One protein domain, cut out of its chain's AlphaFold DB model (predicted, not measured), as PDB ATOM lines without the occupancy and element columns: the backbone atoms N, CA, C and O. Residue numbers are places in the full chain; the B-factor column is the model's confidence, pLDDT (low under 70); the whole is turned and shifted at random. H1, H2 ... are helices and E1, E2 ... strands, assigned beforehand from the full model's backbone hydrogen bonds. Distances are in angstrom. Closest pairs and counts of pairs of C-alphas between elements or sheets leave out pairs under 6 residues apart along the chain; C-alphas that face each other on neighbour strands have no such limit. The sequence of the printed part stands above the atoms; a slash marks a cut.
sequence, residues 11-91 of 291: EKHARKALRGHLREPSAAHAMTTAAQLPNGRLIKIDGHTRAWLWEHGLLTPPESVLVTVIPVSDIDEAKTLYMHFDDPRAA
ATOM      1  N   GLU A  11     -12.501  41.401 270.944       91.88
ATOM      2  CA  GLU A  11     -12.186  42.417 271.959       91.88
ATOM      3  C   GLU A  11     -13.446  43.129 272.479       91.88
ATOM      4  O   GLU A  11     -13.685  43.211 273.691       91.88
ATOM      5  N   LYS A  12     -14.301  43.622 271.570       90.50
ATOM      6  CA  LYS A  12     -15.548  44.308 271.945       90.50
ATOM      7  C   LYS A  12     -16.461  43.385 272.752       90.50
ATOM      8  O   LYS A  12     -17.067  43.819 273.735       90.50
ATOM      9  N   HIS A  13     -16.559  42.120 272.347       89.31
ATOM     10  CA  HIS A  13     -17.363  41.124 273.051       89.31
ATOM     11  C   HIS A  13     -16.756  40.742 274.405       89.31
ATOM     12  O   HIS A  13     -17.500  40.649 275.379       89.31
ATOM     13  N   ALA A  14     -15.432  40.613 274.503       91.31
ATOM     14  CA  ALA A  14     -14.716  40.311 275.740       91.31
ATOM     15  C   ALA A  14     -14.934  41.378 276.808       91.31
ATOM     16  O   ALA A  14     -15.335  41.055 277.925       91.31
ATOM     17  N   ARG A  15     -14.805  42.660 276.446       89.81
ATOM     18  CA  ARG A  15     -15.086  43.772 277.369       89.81
ATOM     19  C   ARG A  15     -16.517  43.755 277.901       89.81
ATOM     20  O   ARG A  15     -16.747  44.109 279.055       89.81
ATOM     21  N   LYS A  16     -17.489  43.361 277.071       89.50
ATOM     22  CA  LYS A  16     -18.891  43.232 277.493       89.50
ATOM     23  C   LYS A  16     -19.099  42.001 278.379       89.50
ATOM     24  O   LYS A  16     -19.774  42.108 279.397       89.50
ATOM     25  N   ALA A  17     -18.526  40.859 278.006       89.81
ATOM     26  CA  ALA A  17     -18.663  39.599 278.728       89.81
ATOM     27  C   ALA A  17     -18.024  39.652 280.124       89.81
ATOM     28  O   ALA A  17     -18.615  39.143 281.074       89.81
ATOM     29  N   LEU A  18     -16.892  40.350 280.265       89.50
ATOM     30  CA  LEU A  18     -16.205  40.570 281.543       89.50
ATOM     31  C   LEU A  18     -17.060  41.347 282.558       89.50
ATOM     32  O   LEU A  18     -16.934  41.156 283.761       89.50
ATOM     33  N   ARG A  19     -17.965  42.211 282.083       87.56
ATOM     34  CA  ARG A  19     -18.930  42.927 282.938       87.56
ATOM     35  C   ARG A  19     -20.162  42.087 283.293       87.56
ATOM     36  O   ARG A  19     -21.015  42.569 284.029       87.56
ATOM     37  N   GLY A  20     -20.284  40.885 282.732       86.44
ATOM     38  CA  GLY A  20     -21.427  39.992 282.898       86.44
ATOM     39  C   GLY A  20     -20.976  38.577 283.244       86.44
ATOM     40  O   GLY A  20     -20.303  38.368 284.245       86.44
ATOM     41  N   HIS A  21     -21.337  37.606 282.405       86.56
ATOM     42  CA  HIS A  21     -21.177  36.177 282.701       86.56
ATOM     43  C   HIS A  21     -19.724  35.675 282.810       86.56
ATOM     44  O   HIS A  21     -19.518  34.593 283.338       86.56
ATOM     45  N   LEU A  22     -18.720  36.425 282.334       92.06
ATOM     46  CA  LEU A  22     -17.298  36.070 282.498       92.06
ATOM     47  C   LEU A  22     -16.613  36.853 283.624       92.06
ATOM     48  O   LEU A  22     -15.388  36.851 283.699       92.06
ATOM     49  N   ARG A  23     -17.374  37.556 284.470       88.12
ATOM     50  CA  ARG A  23     -16.811  38.301 285.602       88.12
ATOM     51  C   ARG A  23     -16.141  37.376 286.616       88.12
ATOM     52  O   ARG A  23     -15.107  37.729 287.172       88.12
ATOM     53  N   GLU A  24     -16.744  36.218 286.856       86.88
ATOM     54  CA  GLU A  24     -16.266  35.225 287.813       86.88
ATOM     55  C   GLU A  24     -15.850  33.950 287.069       86.88
ATOM     56  O   GLU A  24     -16.535  33.539 286.127       86.88
ATOM     57  N   PRO A  25     -14.726  33.314 287.439       85.44
ATOM     58  CA  PRO A  25     -14.355  32.020 286.885       85.44
ATOM     59  C   PRO A  25     -15.433  30.964 287.162       85.44
ATOM     60  O   PRO A  25     -15.984  30.888 288.254       85.44
ATOM     61  N   SER A  26     -15.696  30.112 286.178       89.81
ATOM     62  CA  SER A  26     -16.608  28.974 286.287       89.81
ATOM     63  C   SER A  26     -15.950  27.761 285.646       89.81
ATOM     64  O   SER A  26     -15.237  27.904 284.652       89.81
ATOM     65  N   ALA A  27     -16.219  26.562 286.163       90.50
ATOM     66  CA  ALA A  27     -15.738  25.320 285.558       90.50
ATOM     67  C   ALA A  27     -16.178  25.191 284.085       90.50
ATOM     68  O   ALA A  27     -15.420  24.701 283.250       90.50
ATOM     69  N   ALA A  28     -17.354  25.726 283.734       91.31
ATOM     70  CA  ALA A  28     -17.837  25.762 282.354       91.31
ATOM     71  C   ALA A  28     -16.934  26.594 281.419       91.31
ATOM     72  O   ALA A  28     -16.900  26.361 280.213       91.31
ATOM     73  N   HIS A  29     -16.161  27.546 281.953       92.81
ATOM     74  CA  HIS A  29     -15.234  28.362 281.162       92.81
ATOM     75  C   HIS A  29     -14.019  27.566 280.668       92.81
ATOM     76  O   HIS A  29     -13.399  27.973 279.685       92.81
ATOM     77  N   ALA A  30     -13.713  26.431 281.305       94.06
ATOM     78  CA  ALA A  30     -12.644  25.515 280.914       94.06
ATOM     79  C   ALA A  30     -13.062  24.526 279.814       94.06
ATOM     80  O   ALA A  30     -12.295  23.628 279.486       94.06
ATOM     81  N   MET A  31     -14.255  24.665 279.232       95.75
ATOM     82  CA  MET A  31     -14.728  23.826 278.129       95.75
ATOM     83  C   MET A  31     -14.757  24.632 276.826       95.75
ATOM     84  O   MET A  31     -15.091  25.823 276.822       95.75
ATOM     85  N   THR A  32     -14.379  24.006 275.711       95.94
ATOM     86  CA  THR A  32     -14.455  24.617 274.375       95.94
ATOM     87  C   THR A  32     -14.555  23.569 273.261       95.94
ATOM     88  O   THR A  32     -14.394  22.372 273.492       95.94
ATOM     89  N   THR A  33     -14.783  24.038 272.036       97.75
ATOM     90  CA  THR A  33     -14.886  23.221 270.824       97.75
ATOM     91  C   THR A  33     -13.858  23.676 269.790       97.75
ATOM     92  O   THR A  33     -13.642  24.879 269.595       97.75
ATOM     93  N   ALA A  34     -13.256  22.716 269.088       97.94
ATOM     94  CA  ALA A  34     -12.370  22.942 267.950       97.94
ATOM     95  C   ALA A  34     -12.749  22.039 266.768       97.94
ATOM     96  O   ALA A  34     -13.235  20.927 266.958       97.94
ATOM     97  N   ALA A  35     -12.493  22.508 265.552       97.88
ATOM     98  CA  ALA A  35     -12.585  21.717 264.335       97.88
ATOM     99  C   ALA A  35     -11.196  21.217 263.930       97.88
ATOM    100  O   ALA A  35     -10.233  21.984 263.987       97.88
ATOM    101  N   GLN A  36     -11.089  19.960 263.504       98.50
ATOM    102  CA  GLN A  36      -9.849  19.380 262.991       98.50
ATOM    103  C   GLN A  36      -9.922  19.224 261.472       98.50
ATOM    104  O   GLN A  36     -10.754  18.479 260.964       98.50
ATOM    105  N   LEU A  37      -9.031  19.919 260.763       97.94
ATOM    106  CA  LEU A  37      -8.868  19.799 259.312       97.94
ATOM    107  C   LEU A  37      -8.170  18.473 258.942       97.94
ATOM    108  O   LEU A  37      -7.443  17.923 259.775       97.94
ATOM    109  N   PRO A  38      -8.254  18.003 257.679       98.00
ATOM    110  CA  PRO A  38      -7.601  16.757 257.253       98.00
ATOM    111  C   PRO A  38      -6.077  16.736 257.438       98.00
ATOM    112  O   PRO A  38      -5.477  15.677 257.576       98.00
ATOM    113  N   ASN A  39      -5.437  17.910 257.468       97.06
ATOM    114  CA  ASN A  39      -4.002  18.058 257.738       97.06
ATOM    115  C   ASN A  39      -3.653  18.098 259.241       97.06
ATOM    116  O   ASN A  39      -2.519  18.415 259.595       97.06
ATOM    117  N   GLY A  40      -4.619  17.839 260.126       97.25
ATOM    118  CA  GLY A  40      -4.448  17.819 261.579       97.25
ATOM    119  C   GLY A  40      -4.491  19.191 262.261       97.25
ATOM    120  O   GLY A  40      -4.500  19.242 263.492       97.25
ATOM    121  N   ARG A  41      -4.552  20.303 261.509       97.38
ATOM    122  CA  ARG A  41      -4.670  21.650 262.094       97.38
ATOM    123  C   ARG A  41      -5.998  21.803 262.830       97.38
ATOM    124  O   ARG A  41      -7.041  21.360 262.354       97.38
ATOM    125  N   LEU A  42      -5.942  22.479 263.977       98.00
ATOM    126  CA  LEU A  42      -7.098  22.752 264.826       98.00
ATOM    127  C   LEU A  42      -7.542  24.208 264.693       98.00
ATOM    128  O   LEU A  42      -6.781  25.123 265.030       98.00
ATOM    129  N   ILE A  43      -8.788  24.399 264.272       97.75
ATOM    130  CA  ILE A  43      -9.467  25.691 264.175       97.75
ATOM    131  C   ILE A  43     -10.396  25.848 265.379       97.75
ATOM    132  O   ILE A  43     -11.225  24.986 265.657       97.75
ATOM    133  N   LYS A  44     -10.274  26.953 266.106       96.88
ATOM    134  CA  LYS A  44     -11.117  27.289 267.255       96.88
ATOM    135  C   LYS A  44     -12.557  27.524 266.788       96.88
ATOM    136  O   LYS A  44     -12.784  28.262 265.834       96.88
ATOM    137  N   ILE A  45     -13.532  26.899 267.443       96.62
ATOM    138  CA  ILE A  45     -14.964  27.048 267.128       96.62
ATOM    139  C   ILE A  45     -15.666  27.846 268.228       96.62
ATOM    140  O   ILE A  45     -16.408  28.775 267.927       96.62
ATOM    141  N   ASP A  46     -15.349  27.568 269.492       95.12
ATOM    142  CA  ASP A  46     -15.810  28.334 270.655       95.12
ATOM    143  C   ASP A  46     -14.613  28.833 271.495       95.12
ATOM    144  O   ASP A  46     -13.451  28.514 271.244       95.12
ATOM    145  N   GLY A  47     -14.873  29.675 272.491       93.31
ATOM    146  CA  GLY A  47     -13.883  30.093 273.475       93.31
ATOM    147  C   GLY A  47     -13.024  31.273 273.035       93.31
ATOM    148  O   GLY A  47     -12.143  31.669 273.789       93.31
ATOM    149  N   HIS A  48     -13.290  31.891 271.877       94.56
ATOM    150  CA  HIS A  48     -12.578  33.081 271.384       94.56
ATOM    151  C   HIS A  48     -12.527  34.198 272.439       94.56
ATOM    152  O   HIS A  48     -11.464  34.714 272.767       94.56
ATOM    153  N   THR A  49     -13.682  34.518 273.032       93.75
ATOM    154  CA  THR A  49     -13.806  35.561 274.059       93.75
ATOM    155  C   THR A  49     -13.026  35.223 275.333       93.75
ATOM    156  O   THR A  49     -12.376  36.102 275.891       93.75
ATOM    157  N   ARG A  50     -13.057  33.959 275.780       94.88
ATOM    158  CA  ARG A  50     -12.337  33.504 276.982       94.88
ATOM    159  C   ARG A  50     -10.826  33.488 276.746       94.88
ATOM    160  O   ARG A  50     -10.095  34.065 277.539       94.88
ATOM    161  N   ALA A  51     -10.389  32.931 275.616       94.69
ATOM    162  CA  ALA A  51      -8.988  32.899 275.204       94.69
ATOM    163  C   ALA A  51      -8.376  34.304 275.152       94.69
ATOM    164  O   ALA A  51      -7.301  34.516 275.702       94.69
ATOM    165  N   TRP A  52      -9.098  35.270 274.576       95.31
ATOM    166  CA  TRP A  52      -8.647  36.660 274.536       95.31
ATOM    167  C   TRP A  52      -8.511  37.265 275.941       95.31
ATOM    168  O   TRP A  52      -7.509  37.909 276.235       95.31
ATOM    169  N   LEU A  53      -9.479  37.035 276.841       94.75
ATOM    170  CA  LEU A  53      -9.396  37.526 278.226       94.75
ATOM    171  C   LEU A  53      -8.224  36.905 279.001       94.75
ATOM    172  O   LEU A  53      -7.579  37.615 279.770       94.75
ATOM    173  N   TRP A  54      -7.944  35.616 278.793       94.88
ATOM    174  CA  TRP A  54      -6.807  34.921 279.402       94.88
ATOM    175  C   TRP A  54      -5.469  35.471 278.906       94.88
ATOM    176  O   TRP A  54      -4.603  35.787 279.716       94.88
ATOM    177  N   GLU A  55      -5.323  35.647 277.591       94.62
ATOM    178  CA  GLU A  55      -4.111  36.189 276.961       94.62
ATOM    179  C   GLU A  55      -3.776  37.602 277.460       94.62
ATOM    180  O   GLU A  55      -2.610  37.950 277.621       94.62
ATOM    181  N   HIS A  56      -4.800  38.399 277.769       95.25
ATOM    182  CA  HIS A  56      -4.642  39.774 278.245       95.25
ATOM    183  C   HIS A  56      -4.633  39.895 279.779       95.25
ATOM    184  O   HIS A  56      -4.659  41.010 280.300       95.25
ATOM    185  N   GLY A  57      -4.641  38.778 280.517       94.19
ATOM    186  CA  GLY A  57      -4.635  38.779 281.985       94.19
ATOM    187  C   GLY A  57      -5.883  39.401 282.625       94.19
ATOM    188  O   GLY A  57      -5.846  39.817 283.779       94.19
ATOM    189  N   LEU A  58      -6.991  39.489 281.881       93.44
ATOM    190  CA  LEU A  58      -8.259  40.072 282.342       93.44
ATOM    191  C   LEU A  58      -9.190  39.041 282.991       93.44
ATOM    192  O   LEU A  58     -10.185  39.412 283.609       93.44
ATOM    193  N   LEU A  59      -8.882  37.755 282.830       92.25
ATOM    194  CA  LEU A  59      -9.559  36.638 283.474       92.25
ATOM    195  C   LEU A  59      -8.508  35.588 283.838       92.25
ATOM    196  O   LEU A  59      -7.628  35.299 283.029       92.25
ATOM    197  N   THR A  60      -8.611  34.994 285.025       92.06
ATOM    198  CA  THR A  60      -7.715  33.904 285.432       92.06
ATOM    199  C   THR A  60      -7.946  32.681 284.534       92.06
ATOM    200  O   THR A  60      -9.083  32.199 284.462       92.06
ATOM    201  N   PRO A  61      -6.918  32.178 283.826       93.19
ATOM    202  CA  PRO A  61      -7.049  30.963 283.033       93.19
ATOM    203  C   PRO A  61      -7.174  29.727 283.937       93.19
ATOM    204  O   PRO A  61      -6.570  29.695 285.011       93.19
ATOM    205  N   PRO A  62      -7.933  28.700 283.523       93.50
ATOM    206  CA  PRO A  62      -7.908  27.407 284.196       93.50
ATOM    207  C   PRO A  62      -6.572  26.691 283.936       93.50
ATOM    208  O   PRO A  62      -5.925  26.931 282.917       93.50
ATOM    209  N   GLU A  63      -6.185  25.767 284.819       94.50
ATOM    210  CA  GLU A  63      -4.967  24.951 284.646       94.50
ATOM    211  C   GLU A  63      -5.013  24.083 283.381       94.50
ATOM    212  O   GLU A  63      -4.000  23.845 282.730       94.50
ATOM    213  N   SER A  64      -6.211  23.626 283.017       94.94
ATOM    214  CA  SER A  64      -6.455  22.812 281.831       94.94
ATOM    215  C   SER A  64      -7.775  23.197 281.172       94.94
ATOM    216  O   SER A  64      -8.709  23.623 281.852       94.94
ATOM    217  N   VAL A  65      -7.860  23.015 279.853       95.50
ATOM    218  CA  VAL A  65      -9.077  23.230 279.061       95.50
ATOM    219  C   VAL A  65      -9.482  21.911 278.411       95.50
ATOM    220  O   VAL A  65      -8.680  21.285 277.720       95.50
ATOM    221  N   LEU A  66     -10.736  21.510 278.601       97.12
ATOM    222  CA  LEU A  66     -11.350  20.394 277.897       97.12
ATOM    223  C   LEU A  66     -11.788  20.860 276.503       97.12
ATOM    224  O   LEU A  66     -12.605  21.775 276.375       97.12
ATOM    225  N   VAL A  67     -11.246  20.227 275.462       97.44
ATOM    226  CA  VAL A  67     -11.540  20.565 274.063       97.44
ATOM    227  C   VAL A  67     -12.273  19.411 273.392       97.44
ATOM    228  O   VAL A  67     -11.702  18.340 273.198       97.44
ATOM    229  N   THR A  68     -13.516  19.648 272.975       98.12
ATOM    230  CA  THR A  68     -14.224  18.742 272.065       98.12
ATOM    231  C   THR A  68     -13.724  18.988 270.646       98.12
ATOM    232  O   THR A  68     -13.890  20.085 270.109       98.12
ATOM    233  N   VAL A  69     -13.098  17.980 270.038       98.19
ATOM    234  CA  VAL A  69     -12.543  18.066 268.680       98.19
ATOM    235  C   VAL A  69     -13.497  17.405 267.689       98.19
ATOM    236  O   VAL A  69     -13.811  16.226 267.825       98.19
ATOM    237  N   ILE A  70     -13.951  18.168 266.694       98.19
ATOM    238  CA  ILE A  70     -14.872  17.711 265.648       98.19
ATOM    239  C   ILE A  70     -14.108  17.659 264.315       98.19
ATOM    240  O   ILE A  70     -13.649  18.704 263.850       98.19
ATOM    241  N   PRO A  71     -13.926  16.482 263.694       98.31
ATOM    242  CA  PRO A  71     -13.290  16.395 262.383       98.31
ATOM    243  C   PRO A  71     -14.177  17.039 261.307       98.31
ATOM    244  O   PRO A  71     -15.395  16.882 261.340       98.31
ATOM    245  N   VAL A  72     -13.556  17.752 260.366       98.19
ATOM    246  CA  VAL A  72     -14.215  18.430 259.236       98.19
ATOM    247  C   VAL A  72     -13.422  18.216 257.939       98.19
ATOM    248  O   VAL A  72     -12.210  17.988 257.977       98.19
ATOM    249  N   SER A  73     -14.080  18.297 256.784       98.00
ATOM    250  CA  SER A  73     -13.474  18.117 255.460       98.00
ATOM    251  C   SER A  73     -12.557  19.270 255.073       98.00
ATOM    252  O   SER A  73     -11.535  19.059 254.419       98.00
ATOM    253  N   ASP A  74     -12.908  20.493 255.464       97.69
ATOM    254  CA  ASP A  74     -12.216  21.706 255.048       97.69
ATOM    255  C   ASP A  74     -12.519  22.906 255.964       97.69
ATOM    256  O   ASP A  74     -13.222  22.833 256.976       97.69
ATOM    257  N   ILE A  75     -11.925  24.047 255.611       96.81
ATOM    258  CA  ILE A  75     -12.068  25.294 256.358       96.81
ATOM    259  C   ILE A  75     -13.471  25.904 256.247       96.81
ATOM    260  O   ILE A  75     -13.885  26.631 257.151       96.81
ATOM    261  N   ASP A  76     -14.213  25.647 255.171       96.81
ATOM    262  CA  ASP A  76     -15.556  26.198 254.984       96.81
ATOM    263  C   ASP A  76     -16.592  25.441 255.820       96.81
ATOM    264  O   ASP A  76     -17.501  26.063 256.389       96.81
ATOM    265  N   GLU A  77     -16.397  24.138 256.022       97.19
ATOM    266  CA  GLU A  77     -17.139  23.374 257.023       97.19
ATOM    267  C   GLU A  77     -16.829  23.880 258.443       97.19
ATOM    268  O   GLU A  77     -17.758  24.169 259.200       97.19
ATOM    269  N   ALA A  78     -15.557  24.134 258.788       96.81
ATOM    270  CA  ALA A  78     -15.198  24.733 260.084       96.81
ATOM    271  C   ALA A  78     -15.864  26.109 260.308       96.81
ATOM    272  O   ALA A  78     -16.325  26.431 261.406       96.81
ATOM    273  N   LYS A  79     -15.943  26.943 259.265       94.94
ATOM    274  CA  LYS A  79     -16.660  28.231 259.298       94.94
ATOM    275  C   LYS A  79     -18.170  28.064 259.472       94.94
ATOM    276  O   LYS A  79     -18.812  28.942 260.049       94.94
ATOM    277  N   THR A  80     -18.753  27.003 258.926       94.50
ATOM    278  CA  THR A  80     -20.184  26.697 259.069       94.50
ATOM    279  C   THR A  80     -20.479  26.199 260.477       94.50
ATOM    280  O   THR A  80     -21.379  26.723 261.129       94.50
ATOM    281  N   LEU A  81     -19.636  25.303 260.995       95.12
ATOM    282  CA  LEU A  81     -19.701  24.807 262.364       95.12
ATOM    283  C   LEU A  81     -19.613  25.939 263.397       95.12
ATOM    284  O   LEU A  81     -20.383  25.944 264.350       95.12
ATOM    285  N   TYR A  82     -18.753  26.942 263.181       94.12
ATOM    286  CA  TYR A  82     -18.701  28.152 264.017       94.12
ATOM    287  C   TYR A  82     -20.066  28.836 264.169       94.12
ATOM    288  O   TYR A  82     -20.434  29.244 265.269       94.12
ATOM    289  N   MET A  83     -20.856  28.916 263.094       91.88
ATOM    290  CA  MET A  83     -22.163  29.576 263.152       91.88
ATOM    291  C   MET A  83     -23.170  28.827 264.024       91.88
ATOM    292  O   MET A  83     -24.106  29.454 264.498       91.88
ATOM    293  N   HIS A  84     -22.993  27.526 264.269       91.00
ATOM    294  CA  HIS A  84     -23.865  26.784 265.186       91.00
ATOM    295  C   HIS A  84     -23.674  27.216 266.647       91.00
ATOM    296  O   HIS A  84     -24.613  27.130 267.433       91.00
ATOM    297  N   PHE A  85     -22.480  27.697 267.006       88.38
ATOM    298  CA  PHE A  85     -22.161  28.158 268.360       88.38
ATOM    299  C   PHE A  85     -22.383  29.667 268.545       88.38
ATOM    300  O   PHE A  85     -22.646  30.111 269.660       88.38
ATOM    301  N   ASP A  86     -22.297  30.457 267.470       84.69
ATOM    302  CA  ASP A  86     -22.434  31.921 267.499       84.69
ATOM    303  C   ASP A  86     -23.688  32.422 266.750       84.69
ATOM    304  O   ASP A  86     -23.680  33.504 266.159       84.69
ATOM    305  N   ASP A  87     -24.777  31.640 266.749       83.88
ATOM    306  CA  ASP A  87     -26.044  32.043 266.124       83.88
ATOM    307  C   ASP A  87     -26.818  33.022 267.031       83.88
ATOM    308  O   ASP A  87     -27.258  32.638 268.121       83.88
ATOM    309  N   PRO A  88     -27.080  34.272 266.601       79.44
ATOM    310  CA  PRO A  88     -27.894  35.205 267.378       79.44
ATOM    311  C   PRO A  88     -29.335  34.721 267.602       79.44
ATOM    312  O   PRO A  88     -29.985  35.199 268.528       79.44
ATOM    313  N   ARG A  89     -29.845  33.786 266.790       82.06
ATOM    314  CA  ARG A  89     -31.175  33.176 266.962       82.06
ATOM    315  C   ARG A  89     -31.210  32.148 268.089       82.06
ATOM    316  O   ARG A  89     -32.286  31.873 268.604       82.06
ATOM    317  N   ALA A  90     -30.057  31.592 268.462       80.44
ATOM    318  CA  ALA A  90     -29.926  30.711 269.619       80.44
ATOM    319  C   ALA A  90     -29.769  31.500 270.931       80.44
ATOM    320  O   ALA A  90     -29.828  30.918 272.012       80.44
ATOM    321  N   ALA A  91     -29.564  32.821 270.857       85.81
ATOM    322  CA  ALA A  91     -29.481  33.658 272.043       85.81
ATOM    323  C   ALA A  91     -30.856  33.782 272.710       85.81
ATOM    324  O   ALA A  91     -31.830  34.197 272.084       85.81
TER     325      ALA A  91
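What this domain is: This is residues 11 to 91 of the 291 residues of an uncharacterized protein of Acidithiobacillus caldus (UniProt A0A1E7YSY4). A small sheet of three strands is covered on one face by H4, which runs along the strands. Set off to one side of the sheet, about level with the end where E1 and E3 begin, H1 and H3 meet about perpendicular to each other, and the short helix H2 leads straight into E1. The printed part has 81 residues, with four named helices and three named strands in the order H1 H2 E1 E2 H3 E3 H4; the class is mixed, helices and strands. The sheet is mixed, in the order E2, E1, E3. The whole is compact, with a radius of gyration of the C-alphas of 13.5 A and spans of 37 by 31 by 19 A.

How they stand to each other: The inner strand E1, residues 31 to 36, is parallel to the edge strand E3, residues 66 to 71, at 25 degrees; N 34 and O 68 are within hydrogen-bond range at 2.9 A. The other edge strand, E2, residues 42 to 44, is antiparallel to E1 at 134 degrees and forms a hairpin with it; N 43 and O 35 are 2.8 A apart, within hydrogen-bond range. H4, residues 75 to 85, is on one face of this sheet in two layers, one of strands and one of helix, at a height over the sheet of 9.3 A. It lies over E1, at 14 degrees to it on the local plane, and only just not over E2, on which 2 of its 11 C-alphas fall. The closest C-alphas of H4 and E1 are those of Ala 78 and Ala 35, 5.8 A apart. H3, residues 48 to 55, is only just not on the sheet, with 4 pairs of C-alphas within 10 A. H1, residues 11 to 18, touches H3, about perpendicular at 82 degrees; their closest C-alphas, those of Ala 14 and Thr 49, are 5.1 A apart. H2, residues 27 to 30, is close to H3 but not clearly touching, the closest C-alphas being those of His 29 and Arg 50, 7.2 A apart. H4 is apart from H1, H2 and H3. Each O i to N i+4 pair is within hydrogen-bond range in H1 and H3, 4 of 7 are in H4, and H2 is too short for such a pair.

Where its parts are: E1 spans 16.5 A from C-alpha 31 at (-14.728, 23.826, 278.129), E3 16.1 A, and E2 6.5 A. H4 spans 15.9 A and ends with C-alpha 85 at (-22.161, 28.158, 268.360). H1 begins with C-alpha 11 at (-12.186, 42.417, 271.959); H1 and H3 each span 10.6 A, and H2 spans 5.6 A.

The domain as a whole: The two C-alphas farthest apart, those of Arg 19 and Asn 39, are 38.4 A apart. The printed part has no cut and no long link. The mean pLDDT of the printed part is 93.3, and no printed residue is under 70.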